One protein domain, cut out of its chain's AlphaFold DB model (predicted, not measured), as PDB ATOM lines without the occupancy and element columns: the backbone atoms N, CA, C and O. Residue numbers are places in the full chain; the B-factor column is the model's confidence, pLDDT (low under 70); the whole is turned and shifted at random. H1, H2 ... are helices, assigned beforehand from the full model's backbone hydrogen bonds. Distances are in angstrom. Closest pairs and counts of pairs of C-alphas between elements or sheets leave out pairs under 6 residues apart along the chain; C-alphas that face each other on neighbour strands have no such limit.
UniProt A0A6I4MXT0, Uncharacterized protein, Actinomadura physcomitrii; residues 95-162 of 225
ATOM      1  N   LEU A  95      31.443  42.251  18.314       87.50
ATOM      2  CA  LEU A  95      30.551  41.760  17.263       87.50
ATOM      3  C   LEU A  95      29.201  42.484  17.318       87.50
ATOM      4  O   LEU A  95      28.750  42.986  16.292       87.50
ATOM      5  N   GLY A  96      28.600  42.608  18.503       89.31
ATOM      6  CA  GLY A  96      27.331  43.311  18.709       89.31
ATOM      7  C   GLY A  96      27.333  44.749  18.179       89.31
ATOM      8  O   GLY A  96      26.408  45.143  17.470       89.31
ATOM      9  N   GLU A  97      28.403  45.508  18.429       88.50
ATOM     10  CA  GLU A  97      28.574  46.875  17.909       88.50
ATOM     11  C   GLU A  97      28.627  46.929  16.368       88.50
ATOM     12  O   GLU A  97      28.240  47.930  15.760       88.50
ATOM     13  N   ARG A  98      29.099  45.859  15.716       86.75
ATOM     14  CA  ARG A  98      29.249  45.780  14.252       86.75
ATOM     15  C   ARG A  98      28.017  45.214  13.552       86.75
ATOM     16  O   ARG A  98      27.788  45.549  12.393       86.75
ATOM     17  N   LEU A  99      27.203  44.415  14.243       88.88
ATOM     18  CA  LEU A  99      26.012  43.783  13.669       88.88
ATOM     19  C   LEU A  99      24.952  44.785  13.201       88.88
ATOM     20  O   LEU A  99      24.251  44.492  12.241       88.88
ATOM     21  N   GLY A 100      24.820  45.948  13.846       89.69
ATOM     22  CA  GLY A 100      23.831  46.968  13.465       89.69
ATOM     23  C   GLY A 100      24.176  47.722  12.170       89.69
ATOM     24  O   GLY A 100      23.340  47.787  11.266       89.69
ATOM     25  N   PRO A 101      25.395  48.275  12.034       91.19
ATOM     26  CA  PRO A 101      25.798  49.002  10.828       91.19
ATOM     27  C   PRO A 101      25.899  48.136   9.563       91.19
ATOM     28  O   PRO A 101      25.622  48.626   8.469       91.19
ATOM     29  N   THR A 102      26.269  46.856   9.672       91.38
ATOM     30  CA  THR A 102      26.421  45.957   8.512       91.38
ATOM     31  C   THR A 102      25.171  45.858   7.627       91.38
ATOM     32  O   THR A 102      25.293  46.127   6.432       91.38
ATOM     33  N   PRO A 103      23.967  45.519   8.134       93.94
ATOM     34  CA  PRO A 103      22.760  45.447   7.317       93.94
ATOM     35  C   PRO A 103      22.323  46.814   6.789       93.94
ATOM     36  O   PRO A 103      21.776  46.879   5.694       93.94
ATOM     37  N   GLN A 104      22.591  47.908   7.513       91.25
ATOM     38  CA  GLN A 104      22.296  49.259   7.027       91.25
ATOM     39  C   GLN A 104      23.148  49.597   5.797       91.25
ATOM     40  O   GLN A 104      22.619  50.022   4.770       91.25
ATOM     41  N   LEU A 105      24.458  49.344   5.876       90.94
ATOM     42  CA  LEU A 105      25.386  49.551   4.765       90.94
ATOM     43  C   LEU A 105      25.092  48.598   3.603       90.94
ATOM     44  O   LEU A 105      25.048  49.028   2.452       90.94
ATOM     45  N   MET A 106      24.845  47.321   3.899       94.38
ATOM     46  CA  MET A 106      24.529  46.310   2.891       94.38
ATOM     47  C   MET A 106      23.211  46.626   2.178       94.38
ATOM     48  O   MET A 106      23.149  46.543   0.956       94.38
ATOM     49  N   GLY A 107      22.178  47.038   2.918       96.12
ATOM     50  CA  GLY A 107      20.884  47.428   2.365       96.12
ATOM     51  C   GLY A 107      20.977  48.667   1.477       96.12
ATOM     52  O   GLY A 107      20.453  48.660   0.365       96.12
ATOM     53  N   ALA A 108      21.699  49.702   1.918       93.81
ATOM     54  CA  ALA A 108      21.926  50.902   1.113       93.81
ATOM     55  C   ALA A 108      22.708  50.587  -0.175       93.81
ATOM     56  O   ALA A 108      22.306  51.006  -1.261       93.81
ATOM     57  N   ALA A 109      23.785  49.803  -0.070       93.00
ATOM     58  CA  ALA A 109      24.577  49.384  -1.223       93.00
ATOM     59  C   ALA A 109      23.753  48.543  -2.206       93.00
ATOM     60  O   ALA A 109      23.812  48.778  -3.410       93.00
ATOM     61  N   LEU A 110      22.942  47.608  -1.702       96.50
ATOM     62  CA  LEU A 110      22.071  46.772  -2.524       96.50
ATOM     63  C   LEU A 110      21.015  47.604  -3.255       96.50
ATOM     64  O   LEU A 110      20.798  47.393  -4.444       96.50
ATOM     65  N   ALA A 111      20.386  48.568  -2.579       97.31
ATOM     66  CA  ALA A 111      19.395  49.445  -3.196       97.31
ATOM     67  C   ALA A 111      20.004  50.253  -4.354       97.31
ATOM     68  O   ALA A 111      19.458  50.255  -5.458       97.31
ATOM     69  N   VAL A 112      21.165  50.879  -4.132       95.06
ATOM     70  CA  VAL A 112      21.881  51.624  -5.180       95.06
ATOM     71  C   VAL A 112      22.298  50.694  -6.320       95.06
ATOM     72  O   VAL A 112      22.069  51.016  -7.486       95.06
ATOM     73  N   ALA A 113      22.853  49.523  -6.000       94.19
ATOM     74  CA  ALA A 113      23.269  48.544  -6.994       94.19
ATOM     75  C   ALA A 113      22.093  48.080  -7.860       94.19
ATOM     76  O   ALA A 113      22.239  48.020  -9.078       94.19
ATOM     77  N   LEU A 114      20.926  47.803  -7.271       97.25
ATOM     78  CA  LEU A 114      19.730  47.400  -8.010       97.25
ATOM     79  C   LEU A 114      19.239  48.511  -8.936       97.25
ATOM     80  O   LEU A 114      19.023  48.254 -10.116       97.25
ATOM     81  N   VAL A 115      19.111  49.742  -8.436       97.38
ATOM     82  CA  VAL A 115      18.644  50.879  -9.246       97.38
ATOM     83  C   VAL A 115      19.563  51.100 -10.447       97.38
ATOM     84  O   VAL A 115      19.091  51.170 -11.582       97.38
ATOM     85  N   VAL A 116      20.874  51.156 -10.213       94.88
ATOM     86  CA  VAL A 116      21.867  51.408 -11.265       94.88
ATOM     87  C   VAL A 116      21.949  50.236 -12.245       94.88
ATOM     88  O   VAL A 116      21.916  50.451 -13.457       94.88
ATOM     89  N   SER A 117      22.003  48.998 -11.746       94.44
ATOM     90  CA  SER A 117      22.145  47.806 -12.593       94.44
ATOM     91  C   SER A 117      20.902  47.553 -13.439       94.44
ATOM     92  O   SER A 117      21.030  47.208 -14.610       94.44
ATOM     93  N   ILE A 118      19.698  47.755 -12.888       96.38
ATOM     94  CA  ILE A 118      18.450  47.607 -13.646       96.38
ATOM     95  C   ILE A 118      18.361  48.697 -14.716       96.38
ATOM     96  O   ILE A 118      18.073  48.380 -15.865       96.38
ATOM     97  N   ALA A 119      18.651  49.959 -14.381       94.81
ATOM     98  CA  ALA A 119      18.601  51.051 -15.354       94.81
ATOM     99  C   ALA A 119      19.580  50.829 -16.521       94.81
ATOM    100  O   ALA A 119      19.181  50.918 -17.684       94.81
ATOM    101  N   LEU A 120      20.838  50.483 -16.223       93.12
ATOM    102  CA  LEU A 120      21.848  50.173 -17.240       93.12
ATOM    103  C   LEU A 120      21.495  48.913 -18.039       93.12
ATOM    104  O   LEU A 120      21.601  48.922 -19.264       93.12
ATOM    105  N   GLY A 121      21.036  47.854 -17.368       93.69
ATOM    106  CA  GLY A 121      20.664  46.592 -18.008       93.69
ATOM    107  C   GLY A 121      19.478  46.740 -18.961       93.69
ATOM    108  O   GLY A 121      19.530  46.260 -20.090       93.69
ATOM    109  N   VAL A 122      18.432  47.465 -18.549       95.88
ATOM    110  CA  VAL A 122      17.270  47.756 -19.403       95.88
ATOM    111  C   VAL A 122      17.670  48.656 -20.573       95.88
ATOM    112  O   VAL A 122      17.275  48.384 -21.706       95.88
ATOM    113  N   ALA A 123      18.483  49.694 -20.342       93.38
ATOM    114  CA  ALA A 123      18.939  50.589 -21.407       93.38
ATOM    115  C   ALA A 123      19.760  49.856 -22.483       93.38
ATOM    116  O   ALA A 123      19.531  50.073 -23.676       93.38
ATOM    117  N   ALA A 124      20.670  48.966 -22.074       93.75
ATOM    118  CA  ALA A 124      21.448  48.133 -22.988       93.75
ATOM    119  C   ALA A 124      20.555  47.141 -23.757       93.75
ATOM    120  O   ALA A 124      20.683  47.014 -24.974       93.75
ATOM    121  N   ALA A 125      19.589  46.509 -23.079       92.69
ATOM    122  CA  ALA A 125      18.682  45.540 -23.694       92.69
ATOM    123  C   ALA A 125      17.742  46.165 -24.740       92.69
ATOM    124  O   ALA A 125      17.533  45.586 -25.807       92.69
ATOM    125  N   VAL A 126      17.184  47.348 -24.459       95.75
ATOM    126  CA  VAL A 126      16.281  48.048 -25.389       95.75
ATOM    127  C   VAL A 126      17.039  48.580 -26.608       95.75
ATOM    128  O   VAL A 126      16.509  48.562 -27.717       95.75
ATOM    129  N   ARG A 127      18.286  49.039 -26.436       92.56
ATOM    130  CA  ARG A 127      19.127  49.588 -27.514       92.56
ATOM    131  C   ARG A 127      20.224  48.613 -27.940       92.56
ATOM    132  O   ARG A 127      21.400  48.974 -28.012       92.56
ATOM    133  N   ARG A 128      19.831  47.381 -28.243       88.56
ATOM    134  CA  ARG A 128      20.748  46.307 -28.635       88.56
ATOM    135  C   ARG A 128      21.575  46.661 -29.878       88.56
ATOM    136  O   ARG A 128      21.053  47.273 -30.808       88.56
ATOM    137  N   ASN A 129      22.839  46.230 -29.912       90.94
ATOM    138  CA  ASN A 129      23.799  46.489 -31.000       90.94
ATOM    139  C   ASN A 129      24.093  47.982 -31.246       90.94
ATOM    140  O   ASN A 129      24.584  48.352 -32.313       90.94
ATOM    141  N   THR A 130      23.802  48.851 -30.276       94.31
ATOM    142  CA  THR A 130      24.147  50.279 -30.341       94.31
ATOM    143  C   THR A 130      25.348  50.596 -29.453       94.31
ATOM    144  O   THR A 130      25.775  49.775 -28.642       94.31
ATOM    145  N   SER A 131      25.881  51.815 -29.550       93.06
ATOM    146  CA  SER A 131      26.974  52.287 -28.687       93.06
ATOM    147  C   SER A 131      26.660  52.198 -27.187       93.06
ATOM    148  O   SER A 131      27.582  52.043 -26.390       93.06
ATOM    149  N   VAL A 132      25.382  52.245 -26.792       91.94
ATOM    150  CA  VAL A 132      24.953  52.092 -25.391       91.94
ATOM    151  C   VAL A 132      25.182  50.663 -24.893       91.94
ATOM    152  O   VAL A 132      25.684  50.476 -23.789       91.94
ATOM    153  N   ASP A 133      24.863  49.668 -25.720       93.25
ATOM    154  CA  ASP A 133      25.043  48.242 -25.421       93.25
ATOM    155  C   ASP A 133      26.537  47.881 -25.317       93.25
ATOM    156  O   ASP A 133      26.999  47.328 -24.313       93.25
ATOM    157  N   TYR A 134      27.336  48.325 -26.295       94.12
ATOM    158  CA  TYR A 134      28.791  48.162 -26.252       94.12
ATOM    159  C   TYR A 134      29.424  48.892 -25.059       94.12
ATOM    160  O   TYR A 134      30.269  48.321 -24.372       94.12
ATOM    161  N   GLY A 135      28.994  50.125 -24.763       95.31
ATOM    162  CA  GLY A 135      29.483  50.897 -23.618       95.31
ATOM    163  C   GLY A 135      29.179  50.230 -22.275       95.31
ATOM    164  O   GLY A 135      30.070  50.115 -21.435       95.31
ATOM    165  N   ALA A 136      27.953  49.730 -22.086       93.50
ATOM    166  CA  ALA A 136      27.566  48.989 -20.884       93.50
ATOM    167  C   ALA A 136      28.366  47.685 -20.730       93.50
ATOM    168  O   ALA A 136      28.807  47.353 -19.630       93.50
ATOM    169  N   THR A 137      28.613  46.977 -21.836       93.50
ATOM    170  CA  THR A 137      29.412  45.746 -21.841       93.50
ATOM    171  C   THR A 137      30.865  46.011 -21.449       93.50
ATOM    172  O   THR A 137      31.400  45.327 -20.575       93.50
ATOM    173  N   VAL A 138      31.501  47.033 -22.036       95.50
ATOM    174  CA  VAL A 138      32.876  47.431 -21.685       95.50
ATOM    175  C   VAL A 138      32.960  47.857 -20.221       95.50
ATOM    176  O   VAL A 138      33.875  47.433 -19.513       95.50
ATOM    177  N   LEU A 139      31.991  48.639 -19.739       93.69
ATOM    178  CA  LEU A 139      31.931  49.063 -18.342       93.69
ATOM    179  C   LEU A 139      31.792  47.870 -17.388       93.69
ATOM    180  O   LEU A 139      32.464  47.842 -16.361       93.69
ATOM    181  N   ASN A 140      30.981  46.867 -17.731       93.25
ATOM    182  CA  ASN A 140      30.837  45.651 -16.931       93.25
ATOM    183  C   ASN A 140      32.150  44.853 -16.864       93.25
ATOM    184  O   ASN A 140      32.581  44.453 -15.785       93.25
ATOM    185  N   ILE A 141      32.826  44.672 -18.003       95.06
ATOM    186  CA  ILE A 141      34.126  43.985 -18.052       95.06
ATOM    187  C   ILE A 141      35.159  44.740 -17.207       95.06
ATOM    188  O   ILE A 141      35.863  44.124 -16.405       95.06
ATOM    189  N   ALA A 142      35.219  46.068 -17.331       94.12
ATOM    190  CA  ALA A 142      36.106  46.898 -16.524       94.12
ATOM    191  C   ALA A 142      35.788  46.776 -15.024       94.12
ATOM    192  O   ALA A 142      36.696  46.555 -14.227       94.12
ATOM    193  N   ALA A 143      34.511  46.849 -14.639       90.88
ATOM    194  CA  ALA A 143      34.078  46.755 -13.246       90.88
ATOM    195  C   ALA A 143      34.440  45.411 -12.595       90.88
ATOM    196  O   ALA A 143      34.884  45.394 -11.451       90.88
ATOM    197  N   VAL A 144      34.296  44.296 -13.319       93.19
ATOM    198  CA  VAL A 144      34.663  42.954 -12.826       93.19
ATOM    199  C   VAL A 144      36.182  42.756 -12.775       93.19
ATOM    200  O   VAL A 144      36.680  42.007 -11.938       93.19
ATOM    201  N   SER A 145      36.926  43.432 -13.652       96.00
ATOM    202  CA  SER A 145      38.388  43.307 -13.724       96.00
ATOM    203  C   SER A 145      39.108  44.042 -12.594       96.00
ATOM    204  O   SER A 145      40.229  43.680 -12.236       96.00
ATOM    205  N   VAL A 146      38.493  45.086 -12.031       94.62
ATOM    206  CA  VAL A 146      39.089  45.859 -10.940       94.62
ATOM    207  C   VAL A 146      38.853  45.137  -9.604       94.62
ATOM    208  O   VAL A 146      37.706  44.877  -9.239       94.62
ATOM    209  N   PRO A 147      39.908  44.855  -8.814       93.94
ATOM    210  CA  PRO A 147      39.754  44.274  -7.485       93.94
ATOM    211  C   PRO A 147      38.853  45.133  -6.580       93.94
ATOM    212  O   PRO A 147      39.049  46.348  -6.539       93.94
ATOM    213  N   PRO A 148      37.944  44.550  -5.772       89.94
ATOM    214  CA  PRO A 148      36.938  45.310  -5.015       89.94
ATOM    215  C   PRO A 148      37.490  46.364  -4.045       89.94
ATOM    216  O   PRO A 148      36.825  47.358  -3.759       89.94
ATOM    217  N   PHE A 149      38.710  46.174  -3.531       93.88
ATOM    218  CA  PHE A 149      39.324  47.123  -2.600       93.88
ATOM    219  C   PHE A 149      39.670  48.461  -3.270       93.88
ATOM    220  O   PHE A 149      39.608  49.504  -2.622       93.88
ATOM    221  N   PHE A 150      40.011  48.453  -4.562       95.19
ATOM    222  CA  PHE A 150      40.445  49.641  -5.291       95.19
ATOM    223  C   PHE A 150      39.336  50.699  -5.434       95.19
ATOM    224  O   PHE A 150      39.551  51.826  -4.982       95.19
ATOM    225  N   PRO A 151      38.127  50.388  -5.957       89.94
ATOM    226  CA  PRO A 151      37.031  51.350  -5.993       89.94
ATOM    227  C   PRO A 151      36.576  51.739  -4.583       89.94
ATOM    228  O   PRO A 151      36.108  52.856  -4.394       89.94
ATOM    229  N   GLY A 152      36.769  50.872  -3.579       90.69
ATOM    230  CA  GLY A 152      36.564  51.224  -2.173       90.69
ATOM    231  C   GLY A 152      37.481  52.362  -1.713       90.69
ATOM    232  O   GLY A 152      37.003  53.357  -1.173       90.69
ATOM    233  N   ILE A 153      38.787  52.260  -1.978       93.06
ATOM    234  CA  ILE A 153      39.771  53.304  -1.641       93.06
ATOM    235  C   ILE A 153      39.504  54.588  -2.435       93.06
ATOM    236  O   ILE A 153      39.482  55.671  -1.851       93.06
ATOM    237  N   VAL A 154      39.257  54.478  -3.745       92.31
ATOM    238  CA  VAL A 154      38.916  55.630  -4.597       92.31
ATOM    239  C   VAL A 154      37.637  56.308  -4.102       92.31
ATOM    240  O   VAL A 154      37.592  57.531  -4.000       92.31
ATOM    241  N   GLY A 155      36.621  55.531  -3.724       88.94
ATOM    242  CA  GLY A 155      35.391  56.041  -3.128       88.94
ATOM    243  C   GLY A 155      35.665  56.813  -1.840       88.94
ATOM    244  O   GLY A 155      35.237  57.957  -1.713       88.94
ATOM    245  N   ILE A 156      36.443  56.242  -0.914       90.44
ATOM    246  CA  ILE A 156      36.841  56.943   0.315       90.44
ATOM    247  C   ILE A 156      37.545  58.262  -0.022       90.44
ATOM    248  O   ILE A 156      37.191  59.287   0.549       90.44
ATOM    249  N   TYR A 157      38.492  58.264  -0.962       89.94
ATOM    250  CA  TYR A 157      39.214  59.469  -1.373       89.94
ATOM    251  C   TYR A 157      38.271  60.555  -1.921       89.94
ATOM    252  O   TYR A 157      38.297  61.692  -1.449       89.94
ATOM    253  N   LEU A 158      37.390  60.197  -2.861       89.19
ATOM    254  CA  LEU A 158      36.452  61.131  -3.489       89.19
ATOM    255  C   LEU A 158      35.450  61.707  -2.479       89.19
ATOM    256  O   LEU A 158      35.272  62.922  -2.419       89.19
ATOM    257  N   PHE A 159      34.840  60.860  -1.646       84.94
ATOM    258  CA  PHE A 159      33.837  61.291  -0.667       84.94
ATOM    259  C   PHE A 159      34.440  61.983   0.565       84.94
ATOM    260  O   PHE A 159      33.770  62.806   1.191       84.94
ATOM    261  N   SER A 160      35.687  61.668   0.930       87.75
ATOM    262  CA  SER A 160      36.369  62.300   2.066       87.75
ATOM    263  C   SER A 160      36.860  63.708   1.725       87.75
ATOM    264  O   SER A 160      36.689  64.625   2.536       87.75
ATOM    265  N   LEU A 161      37.415  63.899   0.521       79.12
ATOM    266  CA  LEU A 161      38.010  65.170   0.095       79.12
ATOM    267  C   LEU A 161      37.024  66.121  -0.586       79.12
ATOM    268  O   LEU A 161      37.172  67.331  -0.438       79.12
ATOM    269  N   ASN A 162      36.014  65.610  -1.293       75.81
ATOM    270  CA  ASN A 162      34.993  66.436  -1.935       75.81
ATOM    271  C   ASN A 162      33.583  65.947  -1.563       75.81
ATOM    272  O   ASN A 162      32.919  65.296  -2.373       75.81
TER     273      ASN A 162
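Overview. This is residues 95 to 162 of the 225 residues of an uncharacterized protein of Actinomadura physcomitrii (UniProt A0A6I4MXT0). A long helix, H2, folds back at one end into a shorter helix, H3, as a narrow V-shaped helical hairpin; the short helix H1 lies at the other end of H2, and H4 follows H3 on the far arm, turned crosswise to H2 and clear of it. The middle is open, for the two arms of the V meet near the turn alone, and H2 with H1 makes the longest axis. The printed part has 68 residues with four named helices in the order H1, H2, H3, H4 and no named strand, and its class is all helix. It is loose, with a radius of gyration of the C-alphas of 15.7 A, and spans 49 by 23 by 22 A.

Along the chain. H2, the longest helix, holds residues 101 to 126 and measures 37.5 A from first to last C-alpha, from Pro 101 at (25.798, 49.002, 10.828) to Val 126 at (16.281, 48.048, -25.389). Before it stands H1, residues 95 to 99, 6.1 A long, beginning with C-alpha 95 at (30.551, 41.760, 17.263). After it come H3, residues 131 to 145, 20.9 A long, and H4, residues 149 to 161, 18.3 A long, ending with C-alpha 161 at (38.010, 65.170, 0.095).

Arrangement. H2 and H3 touch, and their closest C-alphas, those of Ala 124 and Asp 133, are 4.3 A apart. They run opposite ways at a shallow tilt of 34 degrees, only just short of steep, and form a helical hairpin. H2 touches H3 with residues 120 to 125 alone, and H3 touches H2 with residues 132 to 136 alone; their centres are 16.1 A apart. H1 and H2 meet only through their link. H4 touches no helix: it is apart from H1, from H2 and from H3. H1 is also apart from H3. In H1, H2, H3 and H4 every O i to N i+4 pair is within hydrogen-bond range.

Size, cuts and confidence. The two C-alphas farthest apart, those of Gly 96 and Asn 129, are 49.9 A apart, and the first and last printed C-alphas, those of Leu 95 and Asn 162, are 31.6 A apart. Residues 95 to 116, of which 95 to 99 belong to H1 and 101 to 116 to H2, stand free, and so do residues 126 to 131, 144 to 150 and 152 to 162. The links from H1 to H2, from H2 to H3 and from H3 to H4 are tight, with 1, 4 and 3 residues. The printed part has no cut. The mean pLDDT of the printed part is 92.3, and no printed residue is under 70.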